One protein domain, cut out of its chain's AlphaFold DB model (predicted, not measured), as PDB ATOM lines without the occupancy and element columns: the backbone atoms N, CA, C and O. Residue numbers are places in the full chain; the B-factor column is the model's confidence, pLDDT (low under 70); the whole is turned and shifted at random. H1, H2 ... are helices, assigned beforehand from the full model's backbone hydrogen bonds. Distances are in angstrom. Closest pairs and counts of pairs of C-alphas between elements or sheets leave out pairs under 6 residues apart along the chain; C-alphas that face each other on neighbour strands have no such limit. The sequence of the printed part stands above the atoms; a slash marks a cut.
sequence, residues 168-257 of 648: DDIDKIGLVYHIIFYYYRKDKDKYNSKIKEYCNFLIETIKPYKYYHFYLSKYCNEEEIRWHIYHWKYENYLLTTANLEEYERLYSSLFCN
ATOM      1  N   ASP A 168      -3.535 -51.773   8.939       69.25
ATOM      2  CA  ASP A 168      -3.620 -50.405   9.464       69.25
ATOM      3  C   ASP A 168      -2.266 -49.687   9.323       69.25
ATOM      4  O   ASP A 168      -1.202 -50.307   9.413       69.25
ATOM      5  N   ASP A 169      -2.304 -48.374   9.115       73.44
ATOM      6  CA  ASP A 169      -1.123 -47.550   8.849       73.44
ATOM      7  C   ASP A 169      -0.140 -47.561  10.036       73.44
ATOM      8  O   ASP A 169       1.070 -47.576   9.829       73.44
ATOM      9  N   ILE A 170      -0.644 -47.653  11.277       72.44
ATOM     10  CA  ILE A 170       0.161 -47.797  12.510       72.44
ATOM     11  C   ILE A 170       1.096 -49.010  12.427       72.44
ATOM     12  O   ILE A 170       2.294 -48.888  12.690       72.44
ATOM     13  N   ASP A 171       0.549 -50.167  12.047       71.69
ATOM     14  CA  ASP A 171       1.282 -51.435  11.981       71.69
ATOM     15  C   ASP A 171       2.290 -51.414  10.828       71.69
ATOM     16  O   ASP A 171       3.431 -51.860  10.966       71.69
ATOM     17  N   LYS A 172       1.873 -50.850   9.687       78.25
ATOM     18  CA  LYS A 172       2.737 -50.687   8.518       78.25
ATOM     19  C   LYS A 172       3.928 -49.795   8.828       78.25
ATOM     20  O   LYS A 172       5.028 -50.158   8.442       78.25
ATOM     21  N   ILE A 173       3.750 -48.678   9.537       79.38
ATOM     22  CA  ILE A 173       4.863 -47.779   9.886       79.38
ATOM     23  C   ILE A 173       5.962 -48.532  10.648       79.38
ATOM     24  O   ILE A 173       7.127 -48.443  10.260       79.38
ATOM     25  N   GLY A 174       5.589 -49.318  11.666       75.06
ATOM     26  CA  GLY A 174       6.544 -50.097  12.462       75.06
ATOM     27  C   GLY A 174       7.324 -51.113  11.625       75.06
ATOM     28  O   GLY A 174       8.541 -51.198  11.731       75.06
ATOM     29  N   LEU A 175       6.660 -51.838  10.719       80.56
ATOM     30  CA  LEU A 175       7.319 -52.856   9.889       80.56
ATOM     31  C   LEU A 175       8.117 -52.253   8.721       80.56
ATOM     32  O   LEU A 175       9.219 -52.713   8.416       80.56
ATOM     33  N   VAL A 176       7.577 -51.224   8.060       86.00
ATOM     34  CA  VAL A 176       8.162 -50.603   6.861       86.00
ATOM     35  C   VAL A 176       9.543 -50.032   7.156       86.00
ATOM     36  O   VAL A 176      10.449 -50.217   6.341       86.00
ATOM     37  N   TYR A 177       9.733 -49.405   8.322       82.75
ATOM     38  CA  TYR A 177      11.037 -48.889   8.736       82.75
ATOM     39  C   TYR A 177      12.124 -49.974   8.682       82.75
ATOM     40  O   TYR A 177      13.153 -49.786   8.034       82.75
ATOM     41  N   HIS A 178      11.877 -51.151   9.262       80.38
ATOM     42  CA  HIS A 178      12.847 -52.252   9.246       80.38
ATOM     43  C   HIS A 178      13.006 -52.879   7.851       80.38
ATOM     44  O   HIS A 178      14.114 -53.253   7.453       80.38
ATOM     45  N   ILE A 179      11.926 -52.952   7.063       86.44
ATOM     46  CA  ILE A 179      11.971 -53.518   5.707       86.44
ATOM     47  C   ILE A 179      12.773 -52.651   4.727       86.44
ATOM     48  O   ILE A 179      13.446 -53.198   3.847       86.44
ATOM     49  N   ILE A 180      12.796 -51.326   4.904       88.25
ATOM     50  CA  ILE A 180      13.699 -50.429   4.162       88.25
ATOM     51  C   ILE A 180      15.151 -50.912   4.303       88.25
ATOM     52  O   ILE A 180      15.842 -51.091   3.296       88.25
ATOM     53  N   PHE A 181      15.602 -51.200   5.528       83.00
ATOM     54  CA  PHE A 181      16.961 -51.688   5.784       83.00
ATOM     55  C   PHE A 181      17.188 -53.126   5.312       83.00
ATOM     56  O   PHE A 181      18.304 -53.471   4.916       83.00
ATOM     57  N   TYR A 182      16.163 -53.980   5.330       85.25
ATOM     58  CA  TYR A 182      16.235 -55.308   4.715       85.25
ATOM     59  C   TYR A 182      16.520 -55.213   3.212       85.25
ATOM     60  O   TYR A 182      17.512 -55.774   2.743       85.25
ATOM     61  N   TYR A 183      15.722 -54.450   2.461       88.06
ATOM     62  CA  TYR A 183      15.932 -54.294   1.022       88.06
ATOM     63  C   TYR A 183      17.246 -53.598   0.686       88.06
ATOM     64  O   TYR A 183      17.945 -54.040  -0.227       88.06
ATOM     65  N   TYR A 184      17.612 -52.567   1.450       84.00
ATOM     66  CA  TYR A 184      18.878 -51.863   1.261       84.00
ATOM     67  C   TYR A 184      20.085 -52.802   1.378       84.00
ATOM     68  O   TYR A 184      21.007 -52.718   0.572       84.00
ATOM     69  N   ARG A 185      20.075 -53.717   2.357       81.75
ATOM     70  CA  ARG A 185      21.156 -54.695   2.559       81.75
ATOM     71  C   ARG A 185      21.119 -55.849   1.561       81.75
ATOM     72  O   ARG A 185      22.178 -56.365   1.224       81.75
ATOM     73  N   LYS A 186      19.927 -56.269   1.123       83.31
ATOM     74  CA  LYS A 186      19.769 -57.386   0.183       83.31
ATOM     75  C   LYS A 186      20.333 -57.036  -1.190       83.31
ATOM     76  O   LYS A 186      21.139 -57.794  -1.711       83.31
ATOM     77  N   ASP A 187      19.888 -55.915  -1.759       84.75
ATOM     78  CA  ASP A 187      20.369 -55.378  -3.036       84.75
ATOM     79  C   ASP A 187      19.789 -53.964  -3.238       84.75
ATOM     80  O   ASP A 187      18.675 -53.793  -3.749       84.75
ATOM     81  N   LYS A 188      20.524 -52.939  -2.790       83.25
ATOM     82  CA  LYS A 188      20.076 -51.538  -2.852       83.25
ATOM     83  C   LYS A 188      19.641 -51.130  -4.261       83.25
ATOM     84  O   LYS A 188      18.643 -50.422  -4.395       83.25
ATOM     85  N   ASP A 189      20.379 -51.541  -5.287       85.25
ATOM     86  CA  ASP A 189      20.159 -51.076  -6.655       85.25
ATOM     87  C   ASP A 189      18.919 -51.733  -7.257       85.25
ATOM     88  O   ASP A 189      18.057 -51.043  -7.807       85.25
ATOM     89  N   LYS A 190      18.755 -53.045  -7.053       93.06
ATOM     90  CA  LYS A 190      17.554 -53.773  -7.477       93.06
ATOM     91  C   LYS A 190      16.286 -53.276  -6.784       93.06
ATOM     92  O   LYS A 190      15.235 -53.191  -7.418       93.06
ATOM     93  N   TYR A 191      16.359 -52.974  -5.487       90.94
ATOM     94  CA  TYR A 191      15.192 -52.587  -4.686       90.94
ATOM     95  C   TYR A 191      15.019 -51.070  -4.529       90.94
ATOM     96  O   TYR A 191      14.127 -50.637  -3.798       90.94
ATOM     97  N   ASN A 192      15.808 -50.250  -5.231       88.56
ATOM     98  CA  ASN A 192      15.852 -48.794  -5.061       88.56
ATOM     99  C   ASN A 192      14.462 -48.136  -5.083       88.56
ATOM    100  O   ASN A 192      14.105 -47.404  -4.159       88.56
ATOM    101  N   SER A 193      13.647 -48.452  -6.097       90.56
ATOM    102  CA  SER A 193      12.293 -47.903  -6.244       90.56
ATOM    103  C   SER A 193      11.393 -48.235  -5.057       90.56
ATOM    104  O   SER A 193      10.628 -47.384  -4.617       90.56
ATOM    105  N   LYS A 194      11.523 -49.445  -4.506       91.00
ATOM    106  CA  LYS A 194      10.692 -49.931  -3.403       91.00
ATOM    107  C   LYS A 194      11.107 -49.340  -2.062       91.00
ATOM    108  O   LYS A 194      10.265 -48.918  -1.280       91.00
ATOM    109  N   ILE A 195      12.415 -49.220  -1.834       90.69
ATOM    110  CA  ILE A 195      12.966 -48.488  -0.686       90.69
ATOM    111  C   ILE A 195      12.451 -47.038  -0.721       90.69
ATOM    112  O   ILE A 195      12.036 -46.498   0.301       90.69
ATOM    113  N   LYS A 196      12.425 -46.412  -1.906       90.88
ATOM    114  CA  LYS A 196      11.967 -45.028  -2.081       90.88
ATOM    115  C   LYS A 196      10.472 -44.874  -1.811       90.88
ATOM    116  O   LYS A 196      10.072 -43.936  -1.126       90.88
ATOM    117  N   GLU A 197       9.666 -45.797  -2.328       92.25
ATOM    118  CA  GLU A 197       8.229 -45.889  -2.058       92.25
ATOM    119  C   GLU A 197       7.950 -45.965  -0.552       92.25
ATOM    120  O   GLU A 197       7.162 -45.180  -0.028       92.25
ATOM    121  N   TYR A 198       8.660 -46.839   0.159       91.38
ATOM    122  CA  TYR A 198       8.511 -47.030   1.600       91.38
ATOM    123  C   TYR A 198       8.945 -45.821   2.429       91.38
ATOM    124  O   TYR A 198       8.231 -45.432   3.352       91.38
ATOM    125  N   CYS A 199      10.053 -45.165   2.079       89.75
ATOM    126  CA  CYS A 199      10.423 -43.914   2.738       89.75
ATOM    127  C   CYS A 199       9.358 -42.825   2.525       89.75
ATOM    128  O   CYS A 199       8.997 -42.129   3.472       89.75
ATOM    129  N   ASN A 200       8.821 -42.692   1.307       91.19
ATOM    130  CA  ASN A 200       7.759 -41.724   1.020       91.19
ATOM    131  C   ASN A 200       6.470 -42.040   1.789       91.19
ATOM    132  O   ASN A 200       5.829 -41.121   2.292       91.19
ATOM    133  N   PHE A 201       6.113 -43.322   1.919       91.00
ATOM    134  CA  PHE A 201       4.986 -43.758   2.743       91.00
ATOM    135  C   PHE A 201       5.139 -43.293   4.198       91.00
ATOM    136  O   PHE A 201       4.215 -42.680   4.734       91.00
ATOM    137  N   LEU A 202       6.304 -43.510   4.821       89.38
ATOM    138  CA  LEU A 202       6.564 -43.062   6.196       89.38
ATOM    139  C   LEU A 202       6.433 -41.536   6.337       89.38
ATOM    140  O   LEU A 202       5.759 -41.053   7.250       89.38
ATOM    141  N   ILE A 203       7.029 -40.783   5.403       89.38
ATOM    142  CA  ILE A 203       6.997 -39.314   5.386       89.38
ATOM    143  C   ILE A 203       5.558 -38.811   5.262       89.38
ATOM    144  O   ILE A 203       5.088 -38.088   6.138       89.38
ATOM    145  N   GLU A 204       4.838 -39.199   4.208       91.88
ATOM    146  CA  GLU A 204       3.497 -38.671   3.937       91.88
ATOM    147  C   GLU A 204       2.480 -39.076   5.013       91.88
ATOM    148  O   GLU A 204       1.584 -38.292   5.323       91.88
ATOM    149  N   THR A 205       2.650 -40.241   5.648       88.25
ATOM    150  CA  THR A 205       1.753 -40.679   6.729       88.25
ATOM    151  C   THR A 205       1.919 -39.837   7.998       88.25
ATOM    152  O   THR A 205       0.926 -39.484   8.638       88.25
ATOM    153  N   ILE A 206       3.155 -39.466   8.363       87.56
ATOM    154  CA  ILE A 206       3.445 -38.703   9.594       87.56
ATOM    155  C   ILE A 206       3.418 -37.188   9.399       87.56
ATOM    156  O   ILE A 206       3.159 -36.452  10.353       87.56
ATOM    157  N   LYS A 207       3.579 -36.701   8.172       89.44
ATOM    158  CA  LYS A 207       3.571 -35.275   7.820       89.44
ATOM    159  C   LYS A 207       2.414 -34.453   8.415       89.44
ATOM    160  O   LYS A 207       2.701 -33.359   8.900       89.44
ATOM    161  N   PRO A 208       1.151 -34.930   8.475       90.31
ATOM    162  CA  PRO A 208       0.063 -34.169   9.098       90.31
ATOM    163  C   PRO A 208       0.222 -33.982  10.615       90.31
ATOM    164  O   PRO A 208      -0.311 -33.028  11.174       90.31
ATOM    165  N   TYR A 209       0.945 -34.886  11.278       85.50
ATOM    166  CA  TYR A 209       1.066 -34.958  12.738       85.50
ATOM    167  C   TYR A 209       2.420 -34.455  13.242       85.50
ATOM    168  O   TYR A 209       2.549 -34.128  14.418       85.50
ATOM    169  N   LYS A 210       3.431 -34.386  12.364       82.06
ATOM    170  CA  LYS A 210       4.853 -34.093  12.636       82.06
ATOM    171  C   LYS A 210       5.576 -35.120  13.515       82.06
ATOM    172  O   LYS A 210       6.740 -35.398  13.252       82.06
ATOM    173  N   TYR A 211       4.902 -35.702  14.504       81.19
ATOM    174  CA  TYR A 211       5.443 -36.691  15.435       81.19
ATOM    175  C   TYR A 211       4.535 -37.916  15.503       81.19
ATOM    176  O   TYR A 211       3.308 -37.782  15.528       81.19
ATOM    177  N   TYR A 212       5.126 -39.109  15.608       78.38
ATOM    178  CA  TYR A 212       4.357 -40.350  15.740       78.38
ATOM    179  C   TYR A 212       3.483 -40.373  17.006       78.38
ATOM    180  O   TYR A 212       2.362 -40.874  16.975       78.38
ATOM    181  N   HIS A 213       3.927 -39.746  18.102       78.69
ATOM    182  CA  HIS A 213       3.107 -39.597  19.309       78.69
ATOM    183  C   HIS A 213       1.764 -38.898  19.026       78.69
ATOM    184  O   HIS A 213       0.714 -39.380  19.448       78.69
ATOM    185  N   PHE A 214       1.771 -37.809  18.247       80.81
ATOM    186  CA  PHE A 214       0.541 -37.103  17.865       80.81
ATOM    187  C   PHE A 214      -0.300 -37.879  16.848       80.81
ATOM    188  O   PHE A 214      -1.521 -37.732  16.795       80.81
ATOM    189  N   TYR A 215       0.334 -38.731  16.044       82.44
ATOM    190  CA  TYR A 215      -0.396 -39.676  15.211       82.44
ATOM    191  C   TYR A 215      -1.162 -40.696  16.068       82.44
ATOM    192  O   TYR A 215      -2.355 -40.908  15.846       82.44
ATOM    193  N   LEU A 216      -0.525 -41.260  17.101       75.88
ATOM    194  CA  LEU A 216      -1.181 -42.162  18.054       75.88
ATOM    195  C   LEU A 216      -2.307 -41.472  18.835       75.88
ATOM    196  O   LEU A 216      -3.356 -42.084  19.053       75.88
ATOM    197  N   SER A 217      -2.135 -40.194  19.197       77.38
ATOM    198  CA  SER A 217      -3.144 -39.448  19.959       77.38
ATOM    199  C   SER A 217      -4.462 -39.218  19.203       77.38
ATOM    200  O   SER A 217      -5.465 -38.828  19.795       77.38
ATOM    201  N   LYS A 218      -4.499 -39.480  17.888       78.56
ATOM    202  CA  LYS A 218      -5.740 -39.525  17.097       78.56
ATOM    203  C   LYS A 218      -6.638 -40.707  17.480       78.56
ATOM    204  O   LYS A 218      -7.851 -40.644  17.285       78.56
ATOM    205  N   TYR A 219      -6.049 -41.791  17.982       74.25
ATOM    206  CA  TYR A 219      -6.742 -43.051  18.254       74.25
ATOM    207  C   TYR A 219      -6.968 -43.304  19.750       74.25
ATOM    208  O   TYR A 219      -7.923 -44.000  20.103       74.25
ATOM    209  N   CYS A 220      -6.108 -42.744  20.606       72.50
ATOM    210  CA  CYS A 220      -6.175 -42.839  22.067       72.50
ATOM    211  C   CYS A 220      -5.904 -41.463  22.678       72.50
ATOM    212  O   CYS A 220      -5.037 -40.745  22.192       72.50
ATOM    213  N   ASN A 221      -6.600 -41.083  23.745       77.50
ATOM    214  CA  ASN A 221      -6.296 -39.822  24.422       77.50
ATOM    215  C   ASN A 221      -4.985 -39.918  25.237       77.50
ATOM    216  O   ASN A 221      -4.431 -40.995  25.457       77.50
ATOM    217  N   GLU A 222      -4.472 -38.775  25.688       70.81
ATOM    218  CA  GLU A 222      -3.174 -38.701  26.366       70.81
ATOM    219  C   GLU A 222      -3.145 -39.451  27.711       70.81
ATOM    220  O   GLU A 222      -2.125 -40.027  28.090       70.81
ATOM    221  N   GLU A 223      -4.274 -39.507  28.418       73.50
ATOM    222  CA  GLU A 223      -4.401 -40.248  29.672       73.50
ATOM    223  C   GLU A 223      -4.365 -41.766  29.436       73.50
ATOM    224  O   GLU A 223      -3.661 -42.481  30.149       73.50
ATOM    225  N   GLU A 224      -5.033 -42.256  28.388       74.31
ATOM    226  CA  GLU A 224      -4.990 -43.658  27.953       74.31
ATOM    227  C   GLU A 224      -3.560 -44.079  27.589       74.31
ATOM    228  O   GLU A 224      -3.087 -45.130  28.030       74.31
ATOM    229  N   ILE A 225      -2.834 -43.226  26.856       72.25
ATOM    230  CA  ILE A 225      -1.421 -43.448  26.516       72.25
ATOM    231  C   ILE A 225      -0.564 -43.560  27.787       72.25
ATOM    232  O   ILE A 225       0.253 -44.480  27.936       72.25
ATOM    233  N   ARG A 226      -0.768 -42.645  28.739       69.19
ATOM    234  CA  ARG A 226       0.013 -42.583  29.981       69.19
ATOM    235  C   ARG A 226      -0.285 -43.740  30.925       69.19
ATOM    236  O   ARG A 226       0.654 -44.334  31.451       69.19
ATOM    237  N   TRP A 227      -1.545 -44.114  31.107       71.94
ATOM    238  CA  TRP A 227      -1.931 -45.060  32.154       71.94
ATOM    239  C   TRP A 227      -2.157 -46.477  31.671       71.94
ATOM    240  O   TRP A 227      -1.887 -47.401  32.426       71.94
ATOM    241  N   HIS A 228      -2.605 -46.674  30.439       73.12
ATOM    242  CA  HIS A 228      -3.157 -47.965  30.051       73.12
ATOM    243  C   HIS A 228      -2.415 -48.657  28.912       73.12
ATOM    244  O   HIS A 228      -2.501 -49.876  28.787       73.12
ATOM    245  N   ILE A 229      -1.652 -47.914  28.109       80.06
ATOM    246  CA  ILE A 229      -0.799 -48.539  27.102       80.06
ATOM    247  C   ILE A 229       0.431 -49.159  27.774       80.06
ATOM    248  O   ILE A 229       1.085 -48.514  28.604       80.06
ATOM    249  N   TYR A 230       0.761 -50.402  27.417       82.19
ATOM    250  CA  TYR A 230       1.987 -51.063  27.869       82.19
ATOM    251  C   TYR A 230       3.239 -50.370  27.334       82.19
ATOM    252  O   TYR A 230       3.399 -50.205  26.127       82.19
ATOM    253  N   HIS A 231       4.139 -49.993  28.244       77.75
ATOM    254  CA  HIS A 231       5.346 -49.218  27.970       77.75
ATOM    255  C   HIS A 231       6.229 -49.866  26.902       77.75
ATOM    256  O   HIS A 231       6.586 -49.191  25.947       77.75
ATOM    257  N   TRP A 232       6.506 -51.172  26.985       78.44
ATOM    258  CA  TRP A 232       7.350 -51.843  25.991       78.44
ATOM    259  C   TRP A 232       6.705 -51.907  24.603       78.44
ATOM    260  O   TRP A 232       7.397 -51.761  23.601       78.44
ATOM    261  N   LYS A 233       5.381 -52.087  24.499       79.06
ATOM    262  CA  LYS A 233       4.687 -52.007  23.202       79.06
ATOM    263  C   LYS A 233       4.781 -50.593  22.654       79.06
ATOM    264  O   LYS A 233       5.214 -50.398  21.526       79.06
ATOM    265  N   TYR A 234       4.425 -49.621  23.486       72.19
ATOM    266  CA  TYR A 234       4.467 -48.203  23.159       72.19
ATOM    267  C   TYR A 234       5.845 -47.758  22.663       72.19
ATOM    268  O   TYR A 234       5.907 -47.159  21.601       72.19
ATOM    269  N   GLU A 235       6.930 -48.101  23.361       69.69
ATOM    270  CA  GLU A 235       8.306 -47.786  22.945       69.69
ATOM    271  C   GLU A 235       8.748 -48.498  21.669       69.69
ATOM    272  O   GLU A 235       9.544 -47.958  20.919       69.69
ATOM    273  N   ASN A 236       8.271 -49.705  21.382       66.19
ATOM    274  CA  ASN A 236       8.654 -50.350  20.125       66.19
ATOM    275  C   ASN A 236       7.941 -49.743  18.917       66.19
ATOM    276  O   ASN A 236       8.511 -49.690  17.832       66.19
ATOM    277  N   TYR A 237       6.714 -49.254  19.102       66.19
ATOM    278  CA  TYR A 237       6.001 -48.517  18.057       66.19
ATOM    279  C   TYR A 237       6.457 -47.057  17.961       66.19
ATOM    280  O   TYR A 237       6.482 -46.482  16.876       66.19
ATOM    281  N   LEU A 238       6.862 -46.465  19.083       61.41
ATOM    282  CA  LEU A 238       7.608 -45.220  19.134       61.41
ATOM    283  C   LEU A 238       9.089 -45.532  19.117       61.41
ATOM    284  O   LEU A 238       9.756 -45.420  20.143       61.41
ATOM    285  N   LEU A 239       9.636 -45.793  17.931       58.72
ATOM    286  CA  LEU A 239      11.026 -45.406  17.710       58.72
ATOM    287  C   LEU A 239      11.131 -43.975  18.253       58.72
ATOM    288  O   LEU A 239      10.444 -43.083  17.768       58.72
ATOM    289  N   THR A 240      11.844 -43.775  19.362       45.28
ATOM    290  CA  THR A 240      11.742 -42.555  20.191       45.28
ATOM    291  C   THR A 240      12.108 -41.271  19.430       45.28
ATOM    292  O   THR A 240      11.895 -40.170  19.922       45.28
ATOM    293  N   THR A 241      12.625 -41.429  18.212       51.84
ATOM    294  CA  THR A 241      13.031 -40.416  17.242       51.84
ATOM    295  C   THR A 241      12.081 -40.274  16.039       51.84
ATOM    296  O   THR A 241      12.259 -39.326  15.277       51.84
ATOM    297  N   ALA A 242      11.057 -41.135  15.886       65.25
ATOM    298  CA  ALA A 242      10.180 -41.218  14.710       65.25
ATOM    299  C   ALA A 242       9.276 -39.994  14.572       65.25
ATOM    300  O   ALA A 242       8.100 -39.947  14.959       65.25
ATOM    301  N   ASN A 243       9.862 -38.979  13.968       77.12
ATOM    302  CA  ASN A 243       9.228 -37.749  13.572       77.12
ATOM    303  C   ASN A 243       9.438 -37.540  12.067       77.12
ATOM    304  O   ASN A 243      10.154 -38.283  11.391       77.12
ATOM    305  N   LEU A 244       8.763 -36.529  11.530       79.88
ATOM    306  CA  LEU A 244       8.868 -36.190  10.117       79.88
ATOM    307  C   LEU A 244      10.326 -35.938   9.697       79.88
ATOM    308  O   LEU A 244      10.748 -36.418   8.647       79.88
ATOM    309  N   GLU A 245      11.101 -35.234  10.526       72.06
ATOM    310  CA  GLU A 245      12.496 -34.910  10.225       72.06
ATOM    311  C   GLU A 245      13.370 -36.169  10.138       72.06
ATOM    312  O   GLU A 245      14.219 -36.260   9.251       72.06
ATOM    313  N   GLU A 246      13.163 -37.159  11.009       73.62
ATOM    314  CA  GLU A 246      13.913 -38.412  10.984       73.62
ATOM    315  C   GLU A 246      13.644 -39.193   9.698       73.62
ATOM    316  O   GLU A 246      14.590 -39.653   9.060       73.62
ATOM    317  N   TYR A 247      12.389 -39.295   9.254       83.06
ATOM    318  CA  TYR A 247      12.079 -39.976   7.993       83.06
ATOM    319  C   TYR A 247      12.598 -39.214   6.774       83.06
ATOM    320  O   TYR A 247      13.126 -39.824   5.841       83.06
ATOM    321  N   GLU A 248      12.547 -37.883   6.795       78.31
ATOM    322  CA  GLU A 248      13.189 -37.056   5.771       78.31
ATOM    323  C   GLU A 248      14.717 -37.218   5.789       78.31
ATOM    324  O   GLU A 248      15.354 -37.250   4.731       78.31
ATOM    325  N   ARG A 249      15.332 -37.355   6.970       73.44
ATOM    326  CA  ARG A 249      16.767 -37.615   7.144       73.44
ATOM    327  C   ARG A 249      17.131 -39.009   6.649       73.44
ATOM    328  O   ARG A 249      18.126 -39.126   5.941       73.44
ATOM    329  N   LEU A 250      16.319 -40.025   6.937       79.69
ATOM    330  CA  LEU A 250      16.473 -41.381   6.416       79.69
ATOM    331  C   LEU A 250      16.421 -41.367   4.890       79.69
ATOM    332  O   LEU A 250      17.380 -41.786   4.248       79.69
ATOM    333  N   TYR A 251      15.362 -40.804   4.302       82.12
ATOM    334  CA  TYR A 251      15.242 -40.649   2.852       82.12
ATOM    335  C   TYR A 251      16.476 -39.951   2.268       82.12
ATOM    336  O   TYR A 251      17.098 -40.453   1.331       82.12
ATOM    337  N   SER A 252      16.886 -38.830   2.867       74.62
ATOM    338  CA  SER A 252      18.090 -38.104   2.448       74.62
ATOM    339  C   SER A 252      19.333 -39.000   2.539       74.62
ATOM    340  O   SER A 252      20.081 -39.099   1.582       74.62
ATOM    341  N   SER A 253      19.548 -39.729   3.632       73.75
ATOM    342  CA  SER A 253      20.722 -40.599   3.793       73.75
ATOM    343  C   SER A 253      20.793 -41.739   2.767       73.75
ATOM    344  O   SER A 253      21.884 -42.161   2.387       73.75
ATOM    345  N   LEU A 254      19.640 -42.235   2.300       79.88
ATOM    346  CA  LEU A 254      19.562 -43.360   1.365       79.88
ATOM    347  C   LEU A 254      19.633 -42.919  -0.104       79.88
ATOM    348  O   LEU A 254      20.169 -43.669  -0.933       79.88
ATOM    349  N   PHE A 255      19.100 -41.729  -0.416       77.62
ATOM    350  CA  PHE A 255      18.877 -41.249  -1.787       77.62
ATOM    351  C   PHE A 255      19.563 -39.924  -2.130       77.62
ATOM    352  O   PHE A 255      19.836 -39.677  -3.304       77.62
ATOM    353  N   CYS A 256      19.868 -39.077  -1.147       65.69
ATOM    354  CA  CYS A 256      20.732 -37.915  -1.335       65.69
ATOM    355  C   CYS A 256      22.184 -38.399  -1.218       65.69
ATOM    356  O   CYS A 256      22.806 -38.363  -0.159       65.69
ATOM    357  N   ASN A 257      22.706 -38.919  -2.331       61.16
ATOM    358  CA  ASN A 257      24.104 -39.352  -2.440       61.16
ATOM    359  C   ASN A 257      25.084 -38.167  -2.509       61.16
ATOM    360  O   ASN A 257      26.297 -38.382  -2.530       61.16
TER     361      ASN A 257
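AT A GLANCE: This is residues 168 to 257 of the 648 residues of an uncharacterized protein of Brachyspira hampsonii 30446 (UniProt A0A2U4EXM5). Three longer helices, H1, H2 and H6, run side by side as a small bundle, H2 packing on both H1 and H6 while H1 and H6 are near each other, and from one end of it the chain goes out in an open loop of three short helices: H3, then H4 at the far tip, then H5 on the way back. H1 and H2 form a helical hairpin, and H6 folds back along H2. The printed part has 90 residues with six named helices, H1 to H6 in that order along the chain, and no named strand; its class is all helix. It is only just compact, close to loose, with a radius of gyration of the C-alphas of 14.1 A, and its outline is only just elongated, 45 by 23 by 20 A.

HOW THE PARTS SIT: H1, residues 169 to 187, has a kink of 35 degrees near residue 176. It touches H2, residues 192 to 206, at a shallow tilt of 24 degrees, opposite ways; the closest C-alphas are those of Ile 180 and Ile 195, 5.3 A apart, and the two helices form a hairpin. H3, residues 212 to 216, is close to H2 but not clearly touching, with the C-alphas of Ile 206 and Tyr 212 closest at 6.4 A. H3 and H4, residues 222 to 227, are near each other, with 5 pairs of C-alphas within 10 A. H5, residues 231 to 237, is near H3, also with 5 such pairs. H5 is close to H1 but not clearly touching, with the C-alphas of Gly 174 and Tyr 237 closest at 5.8 A. H6, residues 244 to 255, touches H2 at a shallow tilt of 10 degrees, opposite ways, with the C-alphas of Ile 203 and Tyr 247 closest at 5.7 A. H1 and H6 are near each other, with 7 pairs of C-alphas within 10 A. H4 is apart from H1, H2 and H6. Each O i to N i+4 pair is within hydrogen-bond range in H2, H3, H4, H5 and H6, and 13 of 15 are in H1.

IN THESE COORDINATES: H1 begins at C-alpha 169, at (-1.123, -47.550, 8.849), and is 25.8 A long from first to last C-alpha. H2 measures 21.7 A and H6 16.4 A. H4 begins at C-alpha 222, at (-3.174, -38.701, 26.366), and H6 ends at C-alpha 255, at (18.877, -41.249, -1.787).

THE WHOLE: The two C-alphas farthest apart are those of Lys 190 and Glu 223, at 45.2 A. The printed part has no cut. The link from H5 to H6 is short, with 6 residues, and the other four links are tight. The mean pLDDT of the printed part is 79.1; residue 168, residue 226, residues 235 to 242 and residues 256 to 257 are under 70.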